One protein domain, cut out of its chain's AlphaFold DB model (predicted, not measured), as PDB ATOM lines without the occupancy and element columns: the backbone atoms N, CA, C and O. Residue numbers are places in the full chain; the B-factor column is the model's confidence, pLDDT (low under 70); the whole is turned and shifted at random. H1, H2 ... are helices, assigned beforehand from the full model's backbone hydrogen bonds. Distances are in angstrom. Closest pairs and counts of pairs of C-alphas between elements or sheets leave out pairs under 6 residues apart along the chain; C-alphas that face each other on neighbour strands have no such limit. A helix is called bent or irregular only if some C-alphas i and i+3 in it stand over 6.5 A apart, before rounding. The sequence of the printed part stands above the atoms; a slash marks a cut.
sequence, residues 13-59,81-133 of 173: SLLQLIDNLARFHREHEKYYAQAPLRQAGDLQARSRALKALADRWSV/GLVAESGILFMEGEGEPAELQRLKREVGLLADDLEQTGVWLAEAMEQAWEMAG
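AT A GLANCE: This is residues 13 to 59 and 81 to 133 of the 173 residues of an uncharacterized protein of Streptomyces sp. SFB5A (UniProt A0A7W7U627). A long, open rod of helices: H4 runs along most of its length, and H1 and H2, joined end to end by a tight link, form a shallow arch over it, with a gap between H1 and H4, while H2 comes close to H4 at Arg 46 and Leu 103 and slants past it at 42 degrees. The short H3 packs on H2 near one end of the rod, where a loop, residues 91 to 96, sticks out. The printed part has 100 residues with four named helices, H1 to H4 in chain order, and no named strand; its class is all helix. It is extended, with a radius of gyration of the C-alphas of 21.2 A and spans of 70 by 23 by 21 A.

IN THESE COORDINATES: H4, the longest helix, holds residues 98 to 131 and measures 49.4 A, from C-alpha 98 at (201.653, 148.622, 169.548) to C-alpha 131 at (215.826, 184.011, 200.969). H2, residues 34 to 59, measures 38.7 A. H1, residues 13 to 32, measures 28.3 A and begins with C-alpha 13 at (206.079, 190.315, 209.287). H1 is neither bent nor irregular, but only just: C-alphas 28 and 31 are 6.4 A apart. H3, residues 82 to 86, measures 5.8 A.

HOW THE PARTS SIT: H4 touches no helix. H4 and H2 are close but not clearly touching; their closest C-alphas, those of Leu 103 and Arg 46, are 7.3 A apart. They run opposite ways at a steep tilt of 42 degrees. H2 touches H3 with residues 46 to 53 alone, the closest C-alphas being those of Ala 49 and Ser 86, 4.7 A apart. H1 and H2 meet only through their link. H4 is apart from H1 and H3, and H1 is apart from H3. Every O i to N i+4 pair is within hydrogen-bond range in H3 and H4, against 15 of 16 in H1 and 21 of 22 in H2.

THE WHOLE: The two C-alphas farthest apart, those of Ser 13 and Glu 92, are 69.9 A apart. Residues 60 to 80 are not printed, and C-alphas 59 and 81 are 17.1 A apart across this cut. The link from H3 to H4, 11 residues, is long. Mean pLDDT of the printed part is 85.8; residues 91 to 94 and 132 to 133 are under 70.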
ATOM      1  N   SER A  13     206.319 190.561 210.714       80.75
ATOM      2  CA  SER A  13     206.079 190.315 209.287       80.75
ATOM      3  C   SER A  13     206.695 189.003 208.793       80.75
ATOM      4  O   SER A  13     206.101 188.329 207.951       80.75
ATOM      5  N   LEU A  14     207.856 188.615 209.329       82.00
ATOM      6  CA  LEU A  14     208.509 187.345 209.013       82.00
ATOM      7  C   LEU A  14     207.738 186.174 209.631       82.00
ATOM      8  O   LEU A  14     207.499 185.177 208.955       82.00
ATOM      9  N   LEU A  15     207.292 186.312 210.882       84.88
ATOM     10  CA  LEU A  15     206.467 185.297 211.545       84.88
ATOM     11  C   LEU A  15     205.141 185.076 210.808       84.88
ATOM     12  O   LEU A  15     204.750 183.936 210.567       84.88
ATOM     13  N   GLN A  16     204.495 186.157 210.368       87.06
ATOM     14  CA  GLN A  16     203.268 186.084 209.578       87.06
ATOM     15  C   GLN A  16     203.487 185.410 208.213       87.06
ATOM     16  O   GLN A  16     202.593 184.715 207.720       87.06
ATOM     17  N   LEU A  17     204.653 185.608 207.593       84.69
ATOM     18  CA  LEU A  17     205.027 184.946 206.342       84.69
ATOM     19  C   LEU A  17     205.214 183.439 206.547       84.69
ATOM     20  O   LEU A  17     204.655 182.654 205.782       84.69
ATOM     21  N   ILE A  18     205.943 183.037 207.592       84.69
ATOM     22  CA  ILE A  18     206.187 181.626 207.925       84.69
ATOM     23  C   ILE A  18     204.871 180.908 208.249       84.69
ATOM     24  O   ILE A  18     204.630 179.817 207.731       84.69
ATOM     25  N   ASP A  19     203.993 181.528 209.043       88.25
ATOM     26  CA  ASP A  19     202.676 180.970 209.378       88.25
ATOM     27  C   ASP A  19     201.812 180.761 208.125       88.25
ATOM     28  O   ASP A  19     201.240 179.688 207.910       88.25
ATOM     29  N   ASN A  20     201.783 181.756 207.231       88.69
ATOM     30  CA  ASN A  20     201.063 181.634 205.968       88.69
ATOM     31  C   ASN A  20     201.625 180.509 205.094       88.69
ATOM     32  O   ASN A  20     200.845 179.701 204.588       88.69
ATOM     33  N   LEU A  21     202.950 180.421 204.942       86.19
ATOM     34  CA  LEU A  21     203.600 179.369 204.160       86.19
ATOM     35  C   LEU A  21     203.255 177.977 204.702       86.19
ATOM     36  O   LEU A  21     202.795 177.119 203.950       86.19
ATOM     37  N   ALA A  22     203.406 177.774 206.014       87.25
ATOM     38  CA  ALA A  22     203.106 176.506 206.669       87.25
ATOM     39  C   ALA A  22     201.629 176.114 206.509       87.25
ATOM     40  O   ALA A  22     201.315 174.966 206.181       87.25
ATOM     41  N   ARG A  23     200.710 177.071 206.680       91.31
ATOM     42  CA  ARG A  23     199.272 176.847 206.502       91.31
ATOM     43  C   ARG A  23     198.931 176.447 205.068       91.31
ATOM     44  O   ARG A  23     198.194 175.483 204.880       91.31
ATOM     45  N   PHE A  24     199.455 177.151 204.066       87.81
ATOM     46  CA  PHE A  24     199.163 176.842 202.664       87.81
ATOM     47  C   PHE A  24     199.805 175.527 202.202       87.81
ATOM     48  O   PHE A  24     199.132 174.745 201.533       87.81
ATOM     49  N   HIS A  25     201.042 175.224 202.609       85.38
ATOM     50  CA  HIS A  25     201.655 173.917 202.340       85.38
ATOM     51  C   HIS A  25     200.836 172.778 202.945       85.38
ATOM     52  O   HIS A  25     200.507 171.827 202.239       85.38
ATOM     53  N   ARG A  26     200.410 172.908 204.206       86.62
ATOM     54  CA  ARG A  26     199.556 171.909 204.862       86.62
ATOM     55  C   ARG A  26     198.261 171.648 204.090       86.62
ATOM     56  O   ARG A  26     197.864 170.493 203.943       86.62
ATOM     57  N   GLU A  27     197.590 172.696 203.613       88.56
ATOM     58  CA  GLU A  27     196.352 172.531 202.840       88.56
ATOM     59  C   GLU A  27     196.603 171.883 201.467       88.56
ATOM     60  O   GLU A  27     195.804 171.048 201.041       88.56
ATOM     61  N   HIS A  28     197.723 172.189 200.799       83.50
ATOM     62  CA  HIS A  28     198.098 171.546 199.533       83.50
ATOM     63  C   HIS A  28     198.475 170.068 199.715       83.50
ATOM     64  O   HIS A  28     198.016 169.203 198.965       83.50
ATOM     65  N   GLU A  29     199.265 169.753 200.740       84.31
ATOM     66  CA  GLU A  29     199.760 168.398 200.994       84.31
ATOM     67  C   GLU A  29     198.649 167.416 201.365       84.31
ATOM     68  O   GLU A  29     198.740 166.230 201.042       84.31
ATOM     69  N   LYS A  30     197.563 167.910 201.973       86.38
ATOM     70  CA  LYS A  30     196.432 167.102 202.453       86.38
ATOM     71  C   LYS A  30     195.876 166.135 201.406       86.38
ATOM     72  O   LYS A  30     195.432 165.041 201.753       86.38
ATOM     73  N   TYR A  31     195.897 166.536 200.137       85.12
ATOM     74  CA  TYR A  31     195.388 165.728 199.028       85.12
ATOM     75  C   TYR A  31     196.454 165.387 197.990       85.12
ATOM     76  O   TYR A  31     196.234 164.480 197.184       85.12
ATOM     77  N   TYR A  32     197.607 166.063 198.028       84.81
ATOM     78  CA  TYR A  32     198.669 165.900 197.043       84.81
ATOM     79  C   TYR A  32     199.113 164.442 196.905       84.81
ATOM     80  O   TYR A  32     199.189 163.942 195.789       84.81
ATOM     81  N   ALA A  33     199.282 163.718 198.020       86.56
ATOM     82  CA  ALA A  33     199.796 162.343 198.036       86.56
ATOM     83  C   ALA A  33     198.960 161.323 197.233       86.56
ATOM     84  O   ALA A  33     199.464 160.264 196.859       86.56
ATOM     85  N   GLN A  34     197.694 161.625 196.930       90.81
ATOM     86  CA  GLN A  34     196.812 160.711 196.201       90.81
ATOM     87  C   GLN A  34     197.226 160.517 194.736       90.81
ATOM     88  O   GLN A  34     197.109 159.410 194.211       90.81
ATOM     89  N   ALA A  35     197.682 161.574 194.060       89.88
ATOM     90  CA  ALA A  35     198.090 161.469 192.659       89.88
ATOM     91  C   ALA A  35     199.412 160.690 192.489       89.88
ATOM     92  O   ALA A  35     199.396 159.720 191.725       89.88
ATOM     93  N   PRO A  36     200.491 160.982 193.249       89.06
ATOM     94  CA  PRO A  36     201.718 160.187 193.235       89.06
ATOM     95  C   PRO A  36     201.486 158.717 193.589       89.06
ATOM     96  O   PRO A  36     202.087 157.837 192.979       89.06
ATOM     97  N   LEU A  37     200.577 158.422 194.528       92.50
ATOM     98  CA  LEU A  37     200.257 157.039 194.882       92.50
ATOM     99  C   LEU A  37     199.645 156.264 193.706       92.50
ATOM    100  O   LEU A  37     200.034 155.124 193.456       92.50
ATOM    101  N   ARG A  38     198.709 156.873 192.965       93.50
ATOM    102  CA  ARG A  38     198.131 156.246 191.765       93.50
ATOM    103  C   ARG A  38     199.183 156.038 190.679       93.50
ATOM    104  O   ARG A  38     199.290 154.936 190.157       93.50
ATOM    105  N   GLN A  39     200.008 157.052 190.415       92.50
ATOM    106  CA  GLN A  39     201.106 156.957 189.445       92.50
ATOM    107  C   GLN A  39     202.096 155.839 189.803       92.50
ATOM    108  O   GLN A  39     202.517 155.084 188.929       92.50
ATOM    109  N   ALA A  40     202.437 155.689 191.087       93.56
ATOM    110  CA  ALA A  40     203.296 154.608 191.559       93.56
ATOM    111  C   ALA A  40     202.659 153.225 191.340       93.56
ATOM    112  O   ALA A  40     203.348 152.288 190.933       93.56
ATOM    113  N   GLY A  41     201.347 153.099 191.569       94.56
ATOM    114  CA  GLY A  41     200.590 151.879 191.282       94.56
ATOM    115  C   GLY A  41     200.612 151.512 189.797       94.56
ATOM    116  O   GLY A  41     200.928 150.373 189.450       94.56
ATOM    117  N   ASP A  42     200.367 152.490 188.923       91.31
ATOM    118  CA  ASP A  42     200.413 152.296 187.471       91.31
ATOM    119  C   ASP A  42     201.819 151.883 187.014       91.31
ATOM    120  O   ASP A  42     201.978 150.906 186.281       91.31
ATOM    121  N   LEU A  43     202.864 152.565 187.494       92.81
ATOM    122  CA  LEU A  43     204.253 152.223 187.181       92.81
ATOM    123  C   LEU A  43     204.616 150.808 187.656       92.81
ATOM    124  O   LEU A  43     205.273 150.058 186.930       92.81
ATOM    125  N   GLN A  44     204.165 150.411 188.847       92.69
ATOM    126  CA  GLN A  44     204.384 149.064 189.366       92.69
ATOM    127  C   GLN A  44     203.709 148.003 188.488       92.69
ATOM    128  O   GLN A  44     204.340 146.991 188.170       92.69
ATOM    129  N   ALA A  45     202.453 148.217 188.088       89.31
ATOM    130  CA  ALA A  45     201.723 147.297 187.218       89.31
ATOM    131  C   ALA A  45     202.425 147.140 185.859       89.31
ATOM    132  O   ALA A  45     202.711 146.023 185.426       89.31
ATOM    133  N   ARG A  46     202.816 148.263 185.249       89.31
ATOM    134  CA  ARG A  46     203.592 148.314 184.002       89.31
ATOM    135  C   ARG A  46     204.927 147.573 184.113       89.31
ATOM    136  O   ARG A  46     205.276 146.788 183.236       89.31
ATOM    137  N   SER A  47     205.657 147.768 185.214       90.50
ATOM    138  CA  SER A  47     206.920 147.066 185.473       90.50
ATOM    139  C   SER A  47     206.728 145.552 185.588       90.50
ATOM    140  O   SER A  47     207.527 144.793 185.042       90.50
ATOM    141  N   ARG A  48     205.666 145.098 186.266       90.12
ATOM    142  CA  ARG A  48     205.342 143.668 186.382       90.12
ATOM    143  C   ARG A  48     205.026 143.046 185.025       90.12
ATOM    144  O   ARG A  48     205.562 141.983 184.738       90.12
ATOM    145  N   ALA A  49     204.239 143.726 184.192       87.50
ATOM    146  CA  ALA A  49     203.944 143.274 182.835       87.50
ATOM    147  C   ALA A  49     205.228 143.115 182.001       87.50
ATOM    148  O   ALA A  49     205.460 142.055 181.427       87.50
ATOM    149  N   LEU A  50     206.107 144.126 182.002       88.38
ATOM    150  CA  LEU A  50     207.389 144.069 181.287       88.38
ATOM    151  C   LEU A  50     208.291 142.934 181.783       88.38
ATOM    152  O   LEU A  50     208.903 142.251 180.969       88.38
ATOM    153  N   LYS A  51     208.366 142.719 183.101       89.69
ATOM    154  CA  LYS A  51     209.151 141.621 183.682       89.69
ATOM    155  C   LYS A  51     208.600 140.260 183.284       89.69
ATOM    156  O   LYS A  51     209.366 139.426 182.833       89.69
ATOM    157  N   ALA A  52     207.289 140.060 183.384       87.56
ATOM    158  CA  ALA A  52     206.667 138.792 183.023       87.56
ATOM    159  C   ALA A  52     206.860 138.458 181.531       87.56
ATOM    160  O   ALA A  52     207.131 137.308 181.186       87.56
ATOM    161  N   LEU A  53     206.789 139.466 180.652       87.12
ATOM    162  CA  LEU A  53     207.112 139.308 179.231       87.12
ATOM    163  C   LEU A  53     208.595 138.994 179.016       87.12
ATOM    164  O   LEU A  53     208.914 138.062 178.286       87.12
ATOM    165  N   ALA A  54     209.499 139.717 179.681       88.12
ATOM    166  CA  ALA A  54     210.935 139.468 179.584       88.12
ATOM    167  C   ALA A  54     211.313 138.060 180.071       88.12
ATOM    168  O   ALA A  54     212.047 137.355 179.383       88.12
ATOM    169  N   ASP A  55     210.770 137.624 181.210       88.06
ATOM    170  CA  ASP A  55     210.986 136.287 181.764       88.06
ATOM    171  C   ASP A  55     210.513 135.217 180.771       88.06
ATOM    172  O   ASP A  55     211.251 134.283 180.454       88.06
ATOM    173  N   ARG A  56     209.313 135.392 180.203       85.50
ATOM    174  CA  ARG A  56     208.739 134.483 179.205       85.50
ATOM    175  C   ARG A  56     209.564 134.440 177.916       85.50
ATOM    176  O   ARG A  56     209.855 133.353 177.424       85.50
ATOM    177  N   TRP A  57     209.969 135.585 177.375       85.12
ATOM    178  CA  TRP A  57     210.732 135.644 176.124       85.12
ATOM    179  C   TRP A  57     212.196 135.250 176.284       85.12
ATOM    180  O   TRP A  57     212.817 134.852 175.308       85.12
ATOM    181  N   SER A  58     212.743 135.289 177.502       87.50
ATOM    182  CA  SER A  58     214.110 134.824 177.761       87.50
ATOM    183  C   SER A  58     214.294 133.316 177.553       87.50
ATOM    184  O   SER A  58     215.416 132.862 177.339       87.50
ATOM    185  N   VAL A  59     213.203 132.541 177.607       86.19
ATOM    186  CA  VAL A  59     213.228 131.073 177.508       86.19
ATOM    187  C   VAL A  59     212.594 130.529 176.229       86.19
ATOM    188  O   VAL A  59     212.753 129.343 175.938       86.19
ATOM    189  N   GLY A  81     197.061 133.488 179.863       71.62
ATOM    190  CA  GLY A  81     196.823 134.401 180.990       71.62
ATOM    191  C   GLY A  81     197.780 135.597 181.068       71.62
ATOM    192  O   GLY A  81     197.379 136.641 181.573       71.62
ATOM    193  N   LEU A  82     198.975 135.526 180.470       76.06
ATOM    194  CA  LEU A  82     199.905 136.662 180.426       76.06
ATOM    195  C   LEU A  82     199.334 137.824 179.609       76.06
ATOM    196  O   LEU A  82     199.519 138.979 179.978       76.06
ATOM    197  N   VAL A  83     198.584 137.536 178.543       75.94
ATOM    198  CA  VAL A  83     197.844 138.559 177.783       75.94
ATOM    199  C   VAL A  83     196.776 139.224 178.654       75.94
ATOM    200  O   VAL A  83     196.606 140.437 178.597       75.94
ATOM    201  N   ALA A  84     196.087 138.459 179.506       72.69
ATOM    202  CA  ALA A  84     195.067 139.004 180.402       72.69
ATOM    203  C   ALA A  84     195.673 139.900 181.497       72.69
ATOM    204  O   ALA A  84     195.058 140.892 181.882       72.69
ATOM    205  N   GLU A  85     196.876 139.576 181.977       74.19
ATOM    206  CA  GLU A  85     197.574 140.352 183.007       74.19
ATOM    207  C   GLU A  85     198.339 141.560 182.448       74.19
ATOM    208  O   GLU A  85     198.348 142.626 183.064       74.19
ATOM    209  N   SER A  86     198.992 141.410 181.294       75.06
ATOM    210  CA  SER A  86     199.812 142.463 180.677       75.06
ATOM    211  C   SER A  86     199.018 143.383 179.750       75.06
ATOM    212  O   SER A  86     199.444 144.510 179.505       75.06
ATOM    213  N   GLY A  87     197.892 142.907 179.212       78.19
ATOM    214  CA  GLY A  87     197.145 143.578 178.150       78.19
ATOM    215  C   GLY A  87     197.901 143.670 176.821       78.19
ATOM    216  O   GLY A  87     197.449 144.384 175.932       78.19
ATOM    217  N   ILE A  88     199.053 143.000 176.683       81.94
ATOM    218  CA  ILE A  88     199.898 143.059 175.489       81.94
ATOM    219  C   ILE A  88     199.576 141.852 174.615       81.94
ATOM    220  O   ILE A  88     199.841 140.709 174.989       81.94
ATOM    221  N   LEU A  89     198.994 142.123 173.449       77.44
ATOM    222  CA  LEU A  89     198.618 141.113 172.472       77.44
ATOM    223  C   LEU A  89     199.707 140.998 171.402       77.44
ATOM    224  O   LEU A  89     200.024 141.970 170.721       77.44
ATOM    225  N   PHE A  90     200.255 139.796 171.231       74.69
ATOM    226  CA  PHE A  90     201.059 139.471 170.057       74.69
ATOM    227  C   PHE A  90     200.128 138.956 168.963       74.69
ATOM    228  O   PHE A  90     199.465 137.938 169.141       74.69
ATOM    229  N   MET A  91     200.066 139.670 167.842       67.75
ATOM    230  CA  MET A  91     199.403 139.198 166.627       67.75
ATOM    231  C   MET A  91     200.438 139.013 165.521       67.75
ATOM    232  O   MET A  91     201.438 139.729 165.489       67.75
ATOM    233  N   GLU A  92     200.183 138.063 164.618       62.78
ATOM    234  CA  GLU A  92     200.961 137.865 163.390       62.78
ATOM    235  C   GLU A  92     201.162 139.191 162.643       62.78
ATOM    236  O   GLU A  92     200.198 139.878 162.300       62.78
ATOM    237  N   GLY A  93     202.424 139.556 162.406       62.19
ATOM    238  CA  GLY A  93     202.799 140.803 161.746       62.19
ATOM    239  C   GLY A  93     204.201 141.270 162.135       62.19
ATOM    240  O   GLY A  93     204.751 140.863 163.156       62.19
ATOM    241  N   GLU A  94     204.809 142.109 161.295       62.84
ATOM    242  CA  GLU A  94     206.187 142.551 161.498       62.84
ATOM    243  C   GLU A  94     206.307 143.646 162.566       62.84
ATOM    244  O   GLU A  94     205.813 144.763 162.396       62.84
ATOM    245  N   GLY A  95     207.041 143.343 163.640       71.50
ATOM    246  CA  GLY A  95     207.599 144.337 164.557       71.50
ATOM    247  C   GLY A  95     207.134 144.242 166.011       71.50
ATOM    248  O   GLY A  95     206.523 143.275 166.454       71.50
ATOM    249  N   GLU A  96     207.495 145.267 166.783       81.50
ATOM    250  CA  GLU A  96     207.131 145.396 168.197       81.50
ATOM    251  C   GLU A  96     205.622 145.694 168.347       81.50
ATOM    252  O   GLU A  96     205.146 146.625 167.687       81.50
ATOM    253  N   PRO A  97     204.879 144.996 169.234       84.06
ATOM    254  CA  PRO A  97     203.454 145.251 169.446       84.06
ATOM    255  C   PRO A  97     203.161 146.702 169.821       84.06
ATOM    256  O   PRO A  97     203.893 147.325 170.601       84.06
ATOM    257  N   ALA A  98     202.048 147.234 169.322       85.50
ATOM    258  CA  ALA A  98     201.653 148.622 169.548       85.50
ATOM    259  C   ALA A  98     201.472 148.942 171.043       85.50
ATOM    260  O   ALA A  98     201.823 150.034 171.498       85.50
ATOM    261  N   GLU A  99     200.968 147.983 171.819       87.38
ATOM    262  CA  GLU A  99     200.782 148.074 173.264       87.38
ATOM    263  C   GLU A  99     202.123 148.201 173.988       87.38
ATOM    264  O   GLU A  99     202.259 149.036 174.882       87.38
ATOM    265  N   LEU A 100     203.140 147.445 173.559       87.69
ATOM    266  CA  LEU A 100     204.487 147.529 174.120       87.69
ATOM    267  C   LEU A 100     205.159 148.859 173.751       87.69
ATOM    268  O   LEU A 100     205.759 149.510 174.609       87.69
ATOM    269  N   GLN A 101     204.997 149.323 172.509       89.38
ATOM    270  CA  GLN A 101     205.483 150.643 172.104       89.38
ATOM    271  C   GLN A 101     204.826 151.766 172.917       89.38
ATOM    272  O   GLN A 101     205.499 152.696 173.364       89.38
ATOM    273  N   ARG A 102     203.506 151.692 173.122       89.19
ATOM    274  CA  ARG A 102     202.761 152.642 173.957       89.19
ATOM    275  C   ARG A 102     203.269 152.618 175.392       89.19
ATOM    276  O   ARG A 102     203.540 153.679 175.943       89.19
ATOM    277  N   LEU A 103     203.450 151.431 175.961       90.44
ATOM    278  CA  LEU A 103     203.959 151.247 177.313       90.44
ATOM    279  C   LEU A 103     205.337 151.894 177.502       90.44
ATOM    280  O   LEU A 103     205.537 152.643 178.456       90.44
ATOM    281  N   LYS A 104     206.265 151.668 176.563       90.88
ATOM    282  CA  LYS A 104     207.606 152.276 176.576       90.88
ATOM    283  C   LYS A 104     207.537 153.801 176.517       90.88
ATOM    284  O   LYS A 104     208.217 154.460 177.297       90.88
ATOM    285  N   ARG A 105     206.685 154.361 175.648       93.44
ATOM    286  CA  ARG A 105     206.470 155.817 175.572       93.44
ATOM    287  C   ARG A 105     205.916 156.384 176.877       93.44
ATOM    288  O   ARG A 105     206.428 157.380 177.359       93.44
ATOM    289  N   GLU A 106     204.893 155.758 177.452       91.94
ATOM    290  CA  GLU A 106     204.262 156.241 178.688       91.94
ATOM    291  C   GLU A 106     205.207 156.191 179.893       91.94
ATOM    292  O   GLU A 106     205.180 157.094 180.725       91.94
ATOM    293  N   VAL A 107     206.041 155.152 179.997       92.88
ATOM    294  CA  VAL A 107     207.062 155.060 181.052       92.88
ATOM    295  C   VAL A 107     208.174 156.086 180.830       92.88
ATOM    296  O   VAL A 107     208.602 156.704 181.800       92.88
ATOM    297  N   GLY A 108     208.611 156.291 179.582       94.50
ATOM    298  CA  GLY A 108     209.609 157.309 179.239       94.50
ATOM    299  C   GLY A 108     209.139 158.720 179.584       94.50
ATOM    300  O   GLY A 108     209.810 159.410 180.338       94.50
ATOM    301  N   LEU A 109     207.935 159.098 179.143       95.19
ATOM    302  CA  LEU A 109     207.340 160.401 179.463       95.19
ATOM    303  C   LEU A 109     207.216 160.624 180.975       95.19
ATOM    304  O   LEU A 109     207.547 161.693 181.468       95.19
ATOM    305  N   LEU A 110     206.789 159.601 181.724       93.50
ATOM    306  CA  LEU A 110     206.714 159.700 183.181       93.50
ATOM    307  C   LEU A 110     208.096 159.923 183.815       93.50
ATOM    308  O   LEU A 110     208.194 160.649 184.800       93.50
ATOM    309  N   ALA A 111     209.146 159.288 183.292       94.00
ATOM    310  CA  ALA A 111     210.504 159.484 183.791       94.00
ATOM    311  C   ALA A 111     210.984 160.923 183.547       94.00
ATOM    312  O   ALA A 111     211.455 161.556 184.490       94.00
ATOM    313  N   ASP A 112     210.781 161.442 182.334       96.81
ATOM    314  CA  ASP A 112     211.146 162.812 181.959       96.81
ATOM    315  C   ASP A 112     210.403 163.847 182.827       96.81
ATOM    316  O   ASP A 112     211.012 164.769 183.373       96.81
ATOM    317  N   ASP A 113     209.094 163.658 183.031       94.38
ATOM    318  CA  ASP A 113     208.265 164.536 183.867       94.38
ATOM    319  C   ASP A 113     208.737 164.548 185.331       94.38
ATOM    320  O   ASP A 113     208.786 165.601 185.981       94.38
ATOM    321  N   LEU A 114     209.085 163.376 185.876       91.75
ATOM    322  CA  LEU A 114     209.585 163.241 187.246       91.75
ATOM    323  C   LEU A 114     210.965 163.880 187.411       91.75
ATOM    324  O   LEU A 114     211.204 164.536 188.426       91.75
ATOM    325  N   GLU A 115     211.853 163.723 186.428       96.06
ATOM    326  CA  GLU A 115     213.160 164.379 186.416       96.06
ATOM    327  C   GLU A 115     213.002 165.901 186.390       96.06
ATOM    328  O   GLU A 115     213.531 166.589 187.265       96.06
ATOM    329  N   GLN A 116     212.202 166.427 185.458       95.88
ATOM    330  CA  GLN A 116     211.958 167.863 185.342       95.88
ATOM    331  C   GLN A 116     211.345 168.444 186.622       95.88
ATOM    332  O   GLN A 116     211.781 169.490 187.108       95.88
ATOM    333  N   THR A 117     210.360 167.752 187.199       91.50
ATOM    334  CA  THR A 117     209.737 168.159 188.465       91.50
ATOM    335  C   THR A 117     210.750 168.141 189.610       91.50
ATOM    336  O   THR A 117     210.759 169.052 190.437       91.50
ATOM    337  N   GLY A 118     211.618 167.128 189.659       91.12
ATOM    338  CA  GLY A 118     212.673 167.008 190.663       91.12
ATOM    339  C   GLY A 118     213.701 168.137 190.585       91.12
ATOM    340  O   GLY A 118     214.031 168.722 191.616       91.12
ATOM    341  N   VAL A 119     214.155 168.482 189.376       96.50
ATOM    342  CA  VAL A 119     215.063 169.619 189.136       96.50
ATOM    343  C   VAL A 119     214.422 170.918 189.612       96.50
ATOM    344  O   VAL A 119     215.009 171.634 190.423       96.50
ATOM    345  N   TRP A 120     213.185 171.182 189.189       94.88
ATOM    346  CA  TRP A 120     212.465 172.387 189.596       94.88
ATOM    347  C   TRP A 120     212.277 172.476 191.121       94.88
ATOM    348  O   TRP A 120     212.486 173.538 191.707       94.88
ATOM    349  N   LEU A 121     211.924 171.368 191.786       90.00
ATOM    350  CA  LEU A 121     211.786 171.317 193.247       90.00
ATOM    351  C   LEU A 121     213.108 171.623 193.954       90.00
ATOM    352  O   LEU A 121     213.116 172.382 194.924       90.00
ATOM    353  N   ALA A 122     214.217 171.056 193.475       92.50
ATOM    354  CA  ALA A 122     215.538 171.292 194.046       92.50
ATOM    355  C   ALA A 122     215.939 172.773 193.944       92.50
ATOM    356  O   ALA A 122     216.341 173.369 194.945       92.50
ATOM    357  N   GLU A 123     215.744 173.388 192.776       93.38
ATOM    358  CA  GLU A 123     216.021 174.812 192.550       93.38
ATOM    359  C   GLU A 123     215.128 175.724 193.403       93.38
ATOM    360  O   GLU A 123     215.591 176.728 193.950       93.38
ATOM    361  N   ALA A 124     213.841 175.390 193.534       89.12
ATOM    362  CA  ALA A 124     212.905 176.150 194.357       89.12
ATOM    363  C   ALA A 124     213.275 176.082 195.847       89.12
ATOM    364  O   ALA A 124     213.196 177.091 196.552       89.12
ATOM    365  N   MET A 125     213.713 174.911 196.324       85.38
ATOM    366  CA  MET A 125     214.230 174.750 197.681       85.38
ATOM    367  C   MET A 125     215.489 175.597 197.883       85.38
ATOM    368  O   MET A 125     215.526 176.397 198.813       85.38
ATOM    369  N   GLU A 126     216.483 175.498 197.001       87.25
ATOM    370  CA  GLU A 126     217.718 176.288 197.100       87.25
ATOM    371  C   GLU A 126     217.431 177.798 197.195       87.25
ATOM    372  O   GLU A 126     217.901 178.468 198.117       87.25
ATOM    373  N   GLN A 127     216.552 178.321 196.334       86.19
ATOM    374  CA  GLN A 127     216.122 179.724 196.379       86.19
ATOM    375  C   GLN A 127     215.427 180.093 197.696       86.19
ATOM    376  O   GLN A 127     215.658 181.175 198.242       86.19
ATOM    377  N   ALA A 128     214.579 179.208 198.227       78.94
ATOM    378  CA  ALA A 128     213.916 179.430 199.508       78.94
ATOM    379  C   ALA A 128     214.924 179.515 200.667       78.94
ATOM    380  O   ALA A 128     214.775 180.376 201.537       78.94
ATOM    381  N   TRP A 129     215.970 178.682 200.659       77.38
ATOM    382  CA  TRP A 129     217.041 178.721 201.661       77.38
ATOM    383  C   TRP A 129     217.870 180.007 201.591       77.38
ATOM    384  O   TRP A 129     218.179 180.590 202.633       77.38
ATOM    385  N   GLU A 130     218.180 180.495 200.390       80.44
ATOM    386  CA  GLU A 130     218.875 181.776 200.214       80.44
ATOM    387  C   GLU A 130     218.044 182.949 200.758       80.44
ATOM    388  O   GLU A 130     218.551 183.783 201.515       80.44
ATOM    389  N   MET A 131     216.739 182.979 200.462       73.00
ATOM    390  CA  MET A 131     215.826 184.011 200.969       73.00
ATOM    391  C   MET A 131     215.638 183.959 202.490       73.00
ATOM    392  O   MET A 131     215.513 185.006 203.126       73.00
ATOM    393  N   ALA A 132     215.635 182.763 203.083       67.25
ATOM    394  CA  ALA A 132     215.513 182.572 204.528       67.25
ATOM    395  C   ALA A 132     216.778 182.983 205.311       67.25
ATOM    396  O   ALA A 132     216.782 182.929 206.540       67.25
ATOM    397  N   GLY A 133     217.832 183.432 204.620       61.97
ATOM    398  CA  GLY A 133     219.072 183.890 205.235       61.97
ATOM    399  C   GLY A 133     220.092 182.771 205.385       61.97
ATOM    400  O   GLY A 133     220.614 182.569 206.481       61.97
TER     401      GLY A 133